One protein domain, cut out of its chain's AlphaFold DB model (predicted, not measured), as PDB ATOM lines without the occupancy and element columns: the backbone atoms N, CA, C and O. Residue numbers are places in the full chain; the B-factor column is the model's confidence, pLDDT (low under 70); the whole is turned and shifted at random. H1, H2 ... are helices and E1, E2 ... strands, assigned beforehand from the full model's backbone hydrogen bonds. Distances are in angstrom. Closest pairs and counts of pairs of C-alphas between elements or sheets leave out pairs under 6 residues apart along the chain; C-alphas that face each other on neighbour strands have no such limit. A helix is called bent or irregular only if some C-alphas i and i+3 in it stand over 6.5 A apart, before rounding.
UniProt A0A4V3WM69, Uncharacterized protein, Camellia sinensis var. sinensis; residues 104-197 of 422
ATOM      1  N   LYS A 104     -23.333  19.080  26.150       79.69
ATOM      2  CA  LYS A 104     -24.473  19.848  26.674       79.69
ATOM      3  C   LYS A 104     -25.406  20.314  25.548       79.69
ATOM      4  O   LYS A 104     -26.622  20.184  25.688       79.69
ATOM      5  N   MET A 105     -24.863  20.790  24.425       73.56
ATOM      6  CA  MET A 105     -25.633  21.128  23.222       73.56
ATOM      7  C   MET A 105     -26.325  19.909  22.613       73.56
ATOM      8  O   MET A 105     -27.499  20.006  22.276       73.56
ATOM      9  N   GLU A 106     -25.658  18.759  22.518       78.06
ATOM     10  CA  GLU A 106     -26.245  17.521  21.987       78.06
ATOM     11  C   GLU A 106     -27.425  17.045  22.862       78.06
ATOM     12  O   GLU A 106     -28.500  16.739  22.341       78.06
ATOM     13  N   ASN A 107     -27.300  17.115  24.193       78.19
ATOM     14  CA  ASN A 107     -28.407  16.836  25.121       78.19
ATOM     15  C   ASN A 107     -29.577  17.835  24.995       78.19
ATOM     16  O   ASN A 107     -30.742  17.436  25.067       78.19
ATOM     17  N   LEU A 108     -29.294  19.129  24.801       72.94
ATOM     18  CA  LEU A 108     -30.324  20.148  24.561       72.94
ATOM     19  C   LEU A 108     -31.024  19.929  23.214       72.94
ATOM     20  O   LEU A 108     -32.252  19.943  23.156       72.94
ATOM     21  N   PHE A 109     -30.266  19.657  22.153       69.69
ATOM     22  CA  PHE A 109     -30.779  19.369  20.815       69.69
ATOM     23  C   PHE A 109     -31.686  18.132  20.820       69.69
ATOM     24  O   PHE A 109     -32.769  18.152  20.238       69.69
ATOM     25  N   GLN A 110     -31.304  17.081  21.550       70.06
ATOM     26  CA  GLN A 110     -32.107  15.867  21.666       70.06
ATOM     27  C   GLN A 110     -33.415  16.079  22.450       70.06
ATOM     28  O   GLN A 110     -34.411  15.442  22.116       70.06
ATOM     29  N   ARG A 111     -33.456  17.012  23.416       69.69
ATOM     30  CA  ARG A 111     -34.704  17.452  24.077       69.69
ATOM     31  C   ARG A 111     -35.570  18.337  23.179       69.69
ATOM     32  O   ARG A 111     -36.769  18.114  23.084       69.69
ATOM     33  N   ILE A 112     -34.975  19.292  22.464       68.06
ATOM     34  CA  ILE A 112     -35.676  20.167  21.500       68.06
ATOM     35  C   ILE A 112     -36.254  19.360  20.319       68.06
ATOM     36  O   ILE A 112     -37.260  19.744  19.727       68.06
ATOM     37  N   SER A 113     -35.646  18.214  19.994       64.00
ATOM     38  CA  SER A 113     -36.131  17.265  18.985       64.00
ATOM     39  C   SER A 113     -37.323  16.412  19.460       64.00
ATOM     40  O   SER A 113     -38.116  15.953  18.636       64.00
ATOM     41  N   THR A 114     -37.487  16.200  20.774       68.88
ATOM     42  CA  THR A 114     -38.580  15.390  21.350       68.88
ATOM     43  C   THR A 114     -39.733  16.214  21.930       68.88
ATOM     44  O   THR A 114     -40.882  15.780  21.839       68.88
ATOM     45  N   GLU A 115     -39.474  17.401  22.481       71.69
ATOM     46  CA  GLU A 115     -40.492  18.292  23.046       71.69
ATOM     47  C   GLU A 115     -40.841  19.445  22.095       71.69
ATOM     48  O   GLU A 115     -39.990  20.222  21.664       71.69
ATOM     49  N   ARG A 116     -42.136  19.602  21.786       71.75
ATOM     50  CA  ARG A 116     -42.628  20.675  20.906       71.75
ATOM     51  C   ARG A 116     -42.690  22.015  21.636       71.75
ATOM     52  O   ARG A 116     -43.765  22.448  22.048       71.75
ATOM     53  N   VAL A 117     -41.547  22.685  21.748       82.75
ATOM     54  CA  VAL A 117     -41.473  24.071  22.225       82.75
ATOM     55  C   VAL A 117     -42.171  24.998  21.209       82.75
ATOM     56  O   VAL A 117     -41.721  25.075  20.057       82.75
ATOM     57  N   PRO A 118     -43.268  25.688  21.587       85.06
ATOM     58  CA  PRO A 118     -43.913  26.675  20.729       85.06
ATOM     59  C   PRO A 118     -43.056  27.941  20.677       85.06
ATOM     60  O   PRO A 118     -42.554  28.397  21.704       85.06
ATOM     61  N   LEU A 119     -42.883  28.509  19.486       87.50
ATOM     62  CA  LEU A 119     -42.079  29.713  19.302       87.50
ATOM     63  C   LEU A 119     -42.540  30.493  18.069       87.50
ATOM     64  O   LEU A 119     -42.876  29.899  17.047       87.50
ATOM     65  N   ARG A 120     -42.529  31.828  18.157       89.00
ATOM     66  CA  ARG A 120     -42.864  32.727  17.045       89.00
ATOM     67  C   ARG A 120     -41.659  33.583  16.657       89.00
ATOM     68  O   ARG A 120     -41.038  34.195  17.520       89.00
ATOM     69  N   VAL A 121     -41.368  33.692  15.364       90.38
ATOM     70  CA  VAL A 121     -40.392  34.675  14.868       90.38
ATOM     71  C   VAL A 121     -40.908  36.096  15.135       90.38
ATOM     72  O   VAL A 121     -42.085  36.379  14.901       90.38
ATOM     73  N   HIS A 122     -40.046  36.966  15.659       88.12
ATOM     74  CA  HIS A 122     -40.309  38.395  15.821       88.12
ATOM     75  C   HIS A 122     -39.797  39.143  14.584       88.12
ATOM     76  O   HIS A 122     -40.585  39.403  13.677       88.12
ATOM     77  N   ASP A 123     -38.484  39.373  14.493       89.06
ATOM     78  CA  ASP A 123     -37.844  40.008  13.335       89.06
ATOM     79  C   ASP A 123     -36.975  39.038  12.521       89.06
ATOM     80  O   ASP A 123     -36.433  38.054  13.038       89.06
ATOM     81  N   LEU A 124     -36.798  39.371  11.237       90.69
ATOM     82  CA  LEU A 124     -35.667  38.902  10.437       90.69
ATOM     83  C   LEU A 124     -34.685  40.061  10.245       90.69
ATOM     84  O   LEU A 124     -35.096  41.141   9.824       90.69
ATOM     85  N   VAL A 125     -33.396  39.822  10.476       92.50
ATOM     86  CA  VAL A 125     -32.328  40.802  10.229       92.50
ATOM     87  C   VAL A 125     -31.371  40.237   9.188       92.50
ATOM     88  O   VAL A 125     -30.707  39.236   9.439       92.50
ATOM     89  N   ILE A 126     -31.286  40.872   8.021       94.81
ATOM     90  CA  ILE A 126     -30.337  40.495   6.966       94.81
ATOM     91  C   ILE A 126     -29.067  41.344   7.128       94.81
ATOM     92  O   ILE A 126     -29.154  42.544   7.391       94.81
ATOM     93  N   LYS A 127     -27.887  40.729   6.993       94.25
ATOM     94  CA  LYS A 127     -26.585  41.414   7.032       94.25
ATOM     95  C   LYS A 127     -25.673  40.937   5.901       94.25
ATOM     96  O   LYS A 127     -25.686  39.763   5.542       94.25
ATOM     97  N   GLY A 128     -24.814  41.833   5.413       91.75
ATOM     98  CA  GLY A 128     -23.723  41.513   4.482       91.75
ATOM     99  C   GLY A 128     -24.087  41.522   2.991       91.75
ATOM    100  O   GLY A 128     -23.203  41.399   2.145       91.75
ATOM    101  N   ASN A 129     -25.356  41.754   2.642       91.62
ATOM    102  CA  ASN A 129     -25.771  42.010   1.267       91.62
ATOM    103  C   ASN A 129     -25.423  43.457   0.854       91.62
ATOM    104  O   ASN A 129     -25.984  44.418   1.372       91.62
ATOM    105  N   THR A 130     -24.478  43.628  -0.076       90.44
ATOM    106  CA  THR A 130     -24.022  44.948  -0.564       90.44
ATOM    107  C   THR A 130     -24.527  45.270  -1.970       90.44
ATOM    108  O   THR A 130     -24.721  46.436  -2.309       90.44
ATOM    109  N   LYS A 131     -24.763  44.239  -2.790       90.44
ATOM    110  CA  LYS A 131     -25.288  44.330  -4.163       90.44
ATOM    111  C   LYS A 131     -26.673  43.695  -4.280       90.44
ATOM    112  O   LYS A 131     -27.501  44.154  -5.064       90.44
ATOM    113  N   THR A 132     -26.914  42.630  -3.523       93.25
ATOM    114  CA  THR A 132     -28.146  41.838  -3.529       93.25
ATOM    115  C   THR A 132     -29.227  42.539  -2.727       93.25
ATOM    116  O   THR A 132     -28.996  42.986  -1.606       93.25
ATOM    117  N   LYS A 133     -30.432  42.608  -3.283       92.06
ATOM    118  CA  LYS A 133     -31.570  43.248  -2.624       92.06
ATOM    119  C   LYS A 133     -32.185  42.320  -1.591       92.06
ATOM    120  O   LYS A 133     -32.471  41.162  -1.894       92.06
ATOM    121  N   ASP A 134     -32.490  42.884  -0.431       92.19
ATOM    122  CA  ASP A 134     -33.181  42.267   0.703       92.19
ATOM    123  C   ASP A 134     -34.380  41.437   0.228       92.19
ATOM    124  O   ASP A 134     -34.504  40.269   0.574       92.19
ATOM    125  N   SER A 135     -35.183  41.987  -0.692       89.75
ATOM    126  CA  SER A 135     -36.366  41.350  -1.286       89.75
ATOM    127  C   SER A 135     -36.123  39.993  -1.965       89.75
ATOM    128  O   SER A 135     -37.073  39.239  -2.155       89.75
ATOM    129  N   LEU A 136     -34.889  39.682  -2.389       90.00
ATOM    130  CA  LEU A 136     -34.536  38.357  -2.913       90.00
ATOM    131  C   LEU A 136     -34.332  37.360  -1.768       90.00
ATOM    132  O   LEU A 136     -34.866  36.254  -1.813       90.00
ATOM    133  N   ILE A 137     -33.575  37.773  -0.749       91.38
ATOM    134  CA  ILE A 137     -33.246  36.965   0.429       91.38
ATOM    135  C   ILE A 137     -34.520  36.727   1.249       91.38
ATOM    136  O   ILE A 137     -34.855  35.579   1.525       91.38
ATOM    137  N   GLU A 138     -35.287  37.785   1.543       91.12
ATOM    138  CA  GLU A 138     -36.582  37.745   2.236       91.12
ATOM    139  C   GLU A 138     -37.573  36.758   1.615       91.12
ATOM    140  O   GLU A 138     -38.253  36.031   2.337       91.12
ATOM    141  N   ALA A 139     -37.653  36.723   0.282       89.00
ATOM    142  CA  ALA A 139     -38.548  35.823  -0.440       89.00
ATOM    143  C   ALA A 139     -38.116  34.348  -0.326       89.00
ATOM    144  O   ALA A 139     -38.923  33.445  -0.563       89.00
ATOM    145  N   GLU A 140     -36.858  34.089   0.045       89.56
ATOM    146  CA  GLU A 140     -36.335  32.749   0.298       89.56
ATOM    147  C   GLU A 140     -36.494  32.312   1.758       89.56
ATOM    148  O   GLU A 140     -36.851  31.165   2.026       89.56
ATOM    149  N   VAL A 141     -36.348  33.245   2.702       91.88
ATOM    150  CA  VAL A 141     -36.621  33.024   4.135       91.88
ATOM    151  C   VAL A 141     -38.098  33.219   4.516       91.88
ATOM    152  O   VAL A 141     -38.455  33.159   5.692       91.88
ATOM    153  N   GLU A 142     -39.006  33.387   3.550       90.00
ATOM    154  CA  GLU A 142     -40.451  33.538   3.798       90.00
ATOM    155  C   GLU A 142     -41.067  32.310   4.505       90.00
ATOM    156  O   GLU A 142     -42.057  32.431   5.227       90.00
ATOM    157  N   CYS A 143     -40.471  31.123   4.343       89.44
ATOM    158  CA  CYS A 143     -40.849  29.925   5.097       89.44
ATOM    159  C   CYS A 143     -40.518  30.037   6.596       89.44
ATOM    160  O   CYS A 143     -41.281  29.539   7.419       89.44
ATOM    161  N   ILE A 144     -39.435  30.736   6.956       92.25
ATOM    162  CA  ILE A 144     -39.008  30.961   8.344       92.25
ATOM    163  C   ILE A 144     -40.038  31.841   9.069       92.25
ATOM    164  O   ILE A 144     -40.460  31.503  10.174       92.25
ATOM    165  N   LYS A 145     -40.544  32.901   8.412       88.62
ATOM    166  CA  LYS A 145     -41.581  33.806   8.961       88.62
ATOM    167  C   LYS A 145     -42.907  33.107   9.323       88.62
ATOM    168  O   LYS A 145     -43.740  33.710   9.994       88.62
ATOM    169  N   LYS A 146     -43.135  31.874   8.854       89.69
ATOM    170  CA  LYS A 146     -44.387  31.113   9.035       89.69
ATOM    171  C   LYS A 146     -44.302  30.026  10.113       89.69
ATOM    172  O   LYS A 146     -45.333  29.446  10.438       89.69
ATOM    173  N   ALA A 147     -43.113  29.754  10.653       90.25
ATOM    174  CA  ALA A 147     -42.909  28.694  11.635       90.25
ATOM    175  C   ALA A 147     -43.518  29.029  13.012       90.25
ATOM    176  O   ALA A 147     -43.514  30.176  13.460       90.25
ATOM    177  N   THR A 148     -44.022  27.992  13.684       89.94
ATOM    178  CA  THR A 148     -44.777  28.055  14.951       89.94
ATOM    179  C   THR A 148     -44.147  27.245  16.092       89.94
ATOM    180  O   THR A 148     -44.575  27.329  17.247       89.94
ATOM    181  N   THR A 149     -43.124  26.446  15.783       90.25
ATOM    182  CA  THR A 149     -42.373  25.619  16.739       90.25
ATOM    183  C   THR A 149     -40.886  25.646  16.409       90.25
ATOM    184  O   THR A 149     -40.507  25.854  15.255       90.25
ATOM    185  N   VAL A 150     -40.028  25.382  17.398       86.50
ATOM    186  CA  VAL A 150     -38.565  25.356  17.193       86.50
ATOM    187  C   VAL A 150     -38.149  24.293  16.161       86.50
ATOM    188  O   VAL A 150     -37.279  24.547  15.331       86.50
ATOM    189  N   GLN A 151     -38.817  23.133  16.142       87.62
ATOM    190  CA  GLN A 151     -38.576  22.072  15.156       87.62
ATOM    191  C   GLN A 151     -38.897  22.527  13.721       87.62
ATOM    192  O   GLN A 151     -38.090  22.334  12.810       87.62
ATOM    193  N   GLU A 152     -40.060  23.153  13.519       89.81
ATOM    194  CA  GLU A 152     -40.479  23.701  12.224       89.81
ATOM    195  C   GLU A 152     -39.550  24.836  11.769       89.81
ATOM    196  O   GLU A 152     -39.189  24.901  10.595       89.81
ATOM    197  N   LEU A 153     -39.102  25.681  12.702       90.75
ATOM    198  CA  LEU A 153     -38.183  26.787  12.438       90.75
ATOM    199  C   LEU A 153     -36.805  26.296  11.972       90.75
ATOM    200  O   LEU A 153     -36.292  26.790  10.969       90.75
ATOM    201  N   LEU A 154     -36.237  25.284  12.636       89.88
ATOM    202  CA  LEU A 154     -34.977  24.647  12.228       89.88
ATOM    203  C   LEU A 154     -35.097  23.971  10.853       89.88
ATOM    204  O   LEU A 154     -34.199  24.094  10.017       89.88
ATOM    205  N   GLN A 155     -36.221  23.300  10.578       91.56
ATOM    206  CA  GLN A 155     -36.481  22.700   9.268       91.56
ATOM    207  C   GLN A 155     -36.628  23.767   8.168       91.56
ATOM    208  O   GLN A 155     -36.046  23.627   7.091       91.56
ATOM    209  N   ALA A 156     -37.362  24.851   8.437       92.88
ATOM    210  CA  ALA A 156     -37.529  25.970   7.514       92.88
ATOM    211  C   ALA A 156     -36.197  26.686   7.238       92.88
ATOM    212  O   ALA A 156     -35.893  26.958   6.078       92.88
ATOM    213  N   ALA A 157     -35.375  26.915   8.268       92.94
ATOM    214  CA  ALA A 157     -34.042  27.502   8.137       92.94
ATOM    215  C   ALA A 157     -33.095  26.616   7.310       92.94
ATOM    216  O   ALA A 157     -32.403  27.122   6.430       92.94
ATOM    217  N   SER A 158     -33.115  25.292   7.508       92.62
ATOM    218  CA  SER A 158     -32.342  24.345   6.689       92.62
ATOM    219  C   SER A 158     -32.742  24.399   5.206       92.62
ATOM    220  O   SER A 158     -31.877  24.472   4.327       92.62
ATOM    221  N   ILE A 159     -34.050  24.447   4.917       93.06
ATOM    222  CA  ILE A 159     -34.572  24.594   3.550       93.06
ATOM    223  C   ILE A 159     -34.166  25.950   2.955       93.06
ATOM    224  O   ILE A 159     -33.667  25.988   1.831       93.06
ATOM    225  N   ALA A 160     -34.346  27.049   3.691       93.25
ATOM    226  CA  ALA A 160     -33.986  28.387   3.231       93.25
ATOM    227  C   ALA A 160     -32.481  28.506   2.951       93.25
ATOM    228  O   ALA A 160     -32.105  29.011   1.897       93.25
ATOM    229  N   ASN A 161     -31.623  27.969   3.825       94.19
ATOM    230  CA  ASN A 161     -30.175  27.967   3.622       94.19
ATOM    231  C   ASN A 161     -29.779  27.192   2.353       94.19
ATOM    232  O   ASN A 161     -29.043  27.699   1.507       94.19
ATOM    233  N   SER A 162     -30.340  25.990   2.159       92.50
ATOM    234  CA  SER A 162     -30.119  25.200   0.939       92.50
ATOM    235  C   SER A 162     -30.526  25.958  -0.330       92.50
ATOM    236  O   SER A 162     -29.831  25.870  -1.345       92.50
ATOM    237  N   ARG A 163     -31.616  26.731  -0.281       90.94
ATOM    238  CA  ARG A 163     -32.076  27.533  -1.418       90.94
ATOM    239  C   ARG A 163     -31.254  28.810  -1.632       90.94
ATOM    240  O   ARG A 163     -30.938  29.105  -2.781       90.94
ATOM    241  N   LEU A 164     -30.844  29.514  -0.575       91.81
ATOM    242  CA  LEU A 164     -29.938  30.669  -0.662       91.81
ATOM    243  C   LEU A 164     -28.588  30.265  -1.271       91.81
ATOM    244  O   LEU A 164     -28.107  30.938  -2.179       91.81
ATOM    245  N   HIS A 165     -28.032  29.118  -0.870       91.06
ATOM    246  CA  HIS A 165     -26.867  28.534  -1.542       91.06
ATOM    247  C   HIS A 165     -27.149  28.164  -3.010       91.06
ATOM    248  O   HIS A 165     -26.282  28.363  -3.857       91.06
ATOM    249  N   SER A 166     -28.355  27.685  -3.348       88.88
ATOM    250  CA  SER A 166     -28.719  27.347  -4.738       88.88
ATOM    251  C   SER A 166     -28.820  28.549  -5.689       88.88
ATOM    252  O   SER A 166     -28.848  28.352  -6.903       88.88
ATOM    253  N   LEU A 167     -28.835  29.784  -5.165       87.81
ATOM    254  CA  LEU A 167     -28.706  30.997  -5.978       87.81
ATOM    255  C   LEU A 167     -27.277  31.190  -6.512       87.81
ATOM    256  O   LEU A 167     -27.112  31.896  -7.501       87.81
ATOM    257  N   ASP A 168     -26.264  30.574  -5.888       88.19
ATOM    258  CA  ASP A 168     -24.863  30.576  -6.350       88.19
ATOM    259  C   ASP A 168     -24.231  31.996  -6.446       88.19
ATOM    260  O   ASP A 168     -23.306  32.252  -7.219       88.19
ATOM    261  N   ILE A 169     -24.743  32.942  -5.640       90.88
ATOM    262  CA  ILE A 169     -24.311  34.360  -5.546       90.88
ATOM    263  C   ILE A 169     -23.631  34.724  -4.213       90.88
ATOM    264  O   ILE A 169     -23.151  35.849  -4.053       90.88
ATOM    265  N   PHE A 170     -23.620  33.795  -3.255       92.12
ATOM    266  CA  PHE A 170     -23.067  33.979  -1.916       92.12
ATOM    267  C   PHE A 170     -21.910  33.008  -1.690       92.12
ATOM    268  O   PHE A 170     -22.052  31.804  -1.906       92.12
ATOM    269  N   ASP A 171     -20.781  33.523  -1.205       89.75
ATOM    270  CA  ASP A 171     -19.619  32.716  -0.864       89.75
ATOM    271  C   ASP A 171     -19.828  31.895   0.416       89.75
ATOM    272  O   ASP A 171     -19.312  30.775   0.507       89.75
ATOM    273  N   SER A 172     -20.612  32.429   1.358       92.56
ATOM    274  CA  SER A 172     -21.149  31.739   2.533       92.56
ATOM    275  C   SER A 172     -22.500  32.337   2.950       92.56
ATOM    276  O   SER A 172     -22.806  33.497   2.656       92.56
ATOM    277  N   VAL A 173     -23.312  31.527   3.633       94.44
ATOM    278  CA  VAL A 173     -24.598  31.910   4.229       94.44
ATOM    279  C   VAL A 173     -24.651  31.309   5.632       94.44
ATOM    280  O   VAL A 173     -24.375  30.122   5.806       94.44
ATOM    281  N   ASN A 174     -24.994  32.122   6.626       94.12
ATOM    282  CA  ASN A 174     -25.218  31.707   8.005       94.12
ATOM    283  C   ASN A 174     -26.605  32.182   8.466       94.12
ATOM    284  O   ASN A 174     -27.041  33.276   8.104       94.12
ATOM    285  N   ILE A 175     -27.300  31.363   9.256       93.88
ATOM    286  CA  ILE A 175     -28.619  31.688   9.814       93.88
ATOM    287  C   ILE A 175     -28.581  31.379  11.311       93.88
ATOM    288  O   ILE A 175     -28.565  30.207  11.690       93.88
ATOM    289  N   THR A 176     -28.570  32.413  12.155       92.19
ATOM    290  CA  THR A 176     -28.610  32.265  13.619       92.19
ATOM    291  C   THR A 176     -30.019  32.485  14.163       92.19
ATOM    292  O   THR A 176     -30.869  33.125  13.536       92.19
ATOM    293  N   LEU A 177     -30.277  31.896  15.331       89.88
ATOM    294  CA  LEU A 177     -31.553  31.940  16.037       89.88
ATOM    295  C   LEU A 177     -31.319  32.571  17.409       89.88
ATOM    296  O   LEU A 177     -30.955  31.886  18.364       89.88
ATOM    297  N   ASP A 178     -31.519  33.880  17.479       89.00
ATOM    298  CA  ASP A 178     -31.288  34.669  18.681       89.00
ATOM    299  C   ASP A 178     -32.584  34.746  19.501       89.00
ATOM    300  O   ASP A 178     -33.692  34.762  18.955       89.00
ATOM    301  N   SER A 179     -32.479  34.838  20.828       86.19
ATOM    302  CA  SER A 179     -33.649  35.109  21.673       86.19
ATOM    303  C   SER A 179     -34.297  36.440  21.283       86.19
ATOM    304  O   SER A 179     -33.608  37.437  21.060       86.19
ATOM    305  N   GLY A 180     -35.630  36.469  21.216       81.00
ATOM    306  CA  GLY A 180     -36.377  37.705  21.000       81.00
ATOM    307  C   GLY A 180     -36.250  38.686  22.177       81.00
ATOM    308  O   GLY A 180     -35.659  38.348  23.209       81.00
ATOM    309  N   PRO A 181     -36.805  39.907  22.053       85.25
ATOM    310  CA  PRO A 181     -36.750  40.911  23.115       85.25
ATOM    311  C   PRO A 181     -37.273  40.358  24.455       85.25
ATOM    312  O   PRO A 181     -38.280  39.644  24.459       85.25
ATOM    313  N   PRO A 182     -36.664  40.710  25.606       81.06
ATOM    314  CA  PRO A 182     -37.043  40.158  26.915       81.06
ATOM    315  C   PRO A 182     -38.486  40.490  27.336       81.06
ATOM    316  O   PRO A 182     -39.036  39.853  28.230       81.06
ATOM    317  N   GLU A 183     -39.113  41.460  26.670       84.31
ATOM    318  CA  GLU A 183     -40.525  41.831  26.812       84.31
ATOM    319  C   GLU A 183     -41.497  40.780  26.231       84.31
ATOM    320  O   GLU A 183     -42.671  40.759  26.600       84.31
ATOM    321  N   LEU A 184     -41.031  39.904  25.327       82.12
ATOM    322  CA  LEU A 184     -41.848  38.949  24.566       82.12
ATOM    323  C   LEU A 184     -41.288  37.512  24.656       82.12
ATOM    324  O   LEU A 184     -40.718  36.999  23.683       82.12
ATOM    325  N   PRO A 185     -41.462  36.819  25.800       78.69
ATOM    326  CA  PRO A 185     -41.013  35.436  25.964       78.69
ATOM    327  C   PRO A 185     -41.677  34.490  24.951       78.69
ATOM    328  O   PRO A 185     -42.848  34.643  24.604       78.69
ATOM    329  N   GLY A 186     -40.926  33.489  24.481       80.62
ATOM    330  CA  GLY A 186     -41.378  32.584  23.415       80.62
ATOM    331  C   GLY A 186     -41.265  33.174  22.002       80.62
ATOM    332  O   GLY A 186     -41.886  32.653  21.071       80.62
ATOM    333  N   THR A 187     -40.480  34.242  21.823       87.94
ATOM    334  CA  THR A 187     -40.099  34.755  20.500       87.94
ATOM    335  C   THR A 187     -38.613  34.556  20.200       87.94
ATOM    336  O   THR A 187     -37.795  34.479  21.117       87.94
ATOM    337  N   ALA A 188     -38.267  34.470  18.913       88.50
ATOM    338  CA  ALA A 188     -36.885  34.511  18.427       88.50
ATOM    339  C   ALA A 188     -36.721  35.579  17.344       88.50
ATOM    340  O   ALA A 188     -37.631  35.799  16.541       88.50
ATOM    341  N   ASN A 189     -35.536  36.176  17.290       90.75
ATOM    342  CA  ASN A 189     -35.059  36.922  16.135       90.75
ATOM    343  C   ASN A 189     -34.228  35.978  15.263       90.75
ATOM    344  O   ASN A 189     -33.504  35.128  15.779       90.75
ATOM    345  N   VAL A 190     -34.320  36.114  13.942       92.12
ATOM    346  CA  VAL A 190     -33.508  35.309  13.020       92.12
ATOM    347  C   VAL A 190     -32.575  36.231  12.259       92.12
ATOM    348  O   VAL A 190     -33.028  37.121  11.536       92.12
ATOM    349  N   VAL A 191     -31.272  36.012  12.409       93.75
ATOM    350  CA  VAL A 191     -30.257  36.798  11.709       93.75
ATOM    351  C   VAL A 191     -29.724  35.982  10.539       93.75
ATOM    352  O   VAL A 191     -29.327  34.831  10.699       93.75
ATOM    353  N   VAL A 192     -29.738  36.580   9.352       95.06
ATOM    354  CA  VAL A 192     -29.283  35.979   8.097       95.06
ATOM    355  C   VAL A 192     -28.049  36.745   7.645       95.06
ATOM    356  O   VAL A 192     -28.150  37.859   7.127       95.06
ATOM    357  N   GLU A 193     -26.878  36.163   7.870       95.25
ATOM    358  CA  GLU A 193     -25.592  36.772   7.538       95.25
ATOM    359  C   GLU A 193     -25.060  36.136   6.251       95.25
ATOM    360  O   GLU A 193     -24.805  34.932   6.195       95.25
ATOM    361  N   VAL A 194     -24.923  36.940   5.196       95.19
ATOM    362  CA  VAL A 194     -24.447  36.488   3.883       95.19
ATOM    363  C   VAL A 194     -23.134  37.166   3.515       95.19
ATOM    364  O   VAL A 194     -22.946  38.358   3.748       95.19
ATOM    365  N   VAL A 195     -22.233  36.419   2.881       94.19
ATOM    366  CA  VAL A 195     -21.048  36.978   2.222       94.19
ATOM    367  C   VAL A 195     -21.269  36.870   0.723       94.19
ATOM    368  O   VAL A 195     -21.393  35.771   0.195       94.19
ATOM    369  N   GLU A 196     -21.345  37.991   0.015       91.94
ATOM    370  CA  GLU A 196     -21.538  37.993  -1.442       91.94
ATOM    371  C   GLU A 196     -20.281  37.540  -2.190       91.94
ATOM    372  O   GLU A 196     -19.165  37.927  -1.835       91.94
ATOM    373  N   SER A 197     -20.458  36.764  -3.263       88.31
ATOM    374  CA  SER A 197     -19.326  36.258  -4.040       88.31
ATOM    375  C   SER A 197     -18.522  37.382  -4.689       88.31
ATOM    376  O   SER A 197     -19.038  38.185  -5.475       88.31
TER     377      SER A 197
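AT A GLANCE: This is residues 104 to 197 of the 422 residues of an uncharacterized protein of Camellia sinensis var. sinensis (UniProt A0A4V3WM69). A twisted three-stranded sheet has two helices, H2 and H3, covering one face side by side, both running along the strands, while a third helix, H1, lies off one end of this slab, where its residues 104 to 111 stick out. The other face of the sheet has no named helix over it. The 94 printed residues hold three named helices and three named strands in the order H1, E1, H2, H3, E2, E3, a mixed class of helices and strands. The sheet is mixed, in the order E1, E3, E2. The whole is compact, with a radius of gyration of the C-alphas of 13.9 A and spans of 39 by 28 by 22 A.

IN THESE COORDINATES: H1 is residues 104 to 114, 15.7 A from first to last C-alpha, and begins with C-alpha 104 at (-24.473, 19.848, 26.674). E1 is residues 120 to 127, 21.0 A. H2 is residues 134 to 146, 17.9 A, and is irregular, with C-alphas 140 and 143 standing 7.2 A apart. H3, the longest helix, is residues 150 to 166, 24.1 A, with C-alpha 150 at (-38.565, 25.356, 17.193). E2 is residues 170 to 179, 25.9 A. E3 is residues 187 to 196, 28.9 A, and ends with C-alpha 196 at (-21.538, 37.993, -1.442).

HOW THE PARTS SIT: In the sheet, E3 is the inner strand. E1 and E3 are parallel, at 21 degrees, with N 125 and O 190 within hydrogen-bond range at 2.9 A. E2 and E3 form a hairpin, antiparallel at 165 degrees, with N 174 and O 193 within range at 2.8 A. H2 and H3 are on the same face, an arrangement of two layers, helices on one face of a sheet. H2 lies over E1 and E3 at a height over the sheet of 9.2 A; its closest C-alphas to E1 are those of Lys 145 and Val 121, 6.1 A apart. H3 lies over E3, and only just over E2 with 3 of its C-alphas, at a height over the sheet of 8.9 A. H2 and H3 form a helical hairpin and touch, the C-alphas of Ile 144 and Ala 156 being closest at 5.3 A, with a shallow tilt of 26 degrees, opposite ways. H1 is not on the sheet; it only just touches H3, only at their ends, with 3 pairs of C-alphas within 8 A, the closest being those of Ser 113 and Gln 151 at 6.6 A, and the two are about perpendicular at 76 degrees. H1 is apart from H2. In H1 and H3 every O i to N i+4 pair is within hydrogen-bond range; in H2, 5 of 9 are.

THE WHOLE: The two C-alphas farthest apart are those of Thr 114 and Lys 131, 40.8 A. The printed part has no cut, and no link is long. Mean pLDDT of the printed part is 87.6; residues 109 and 111 to 114 are under 70.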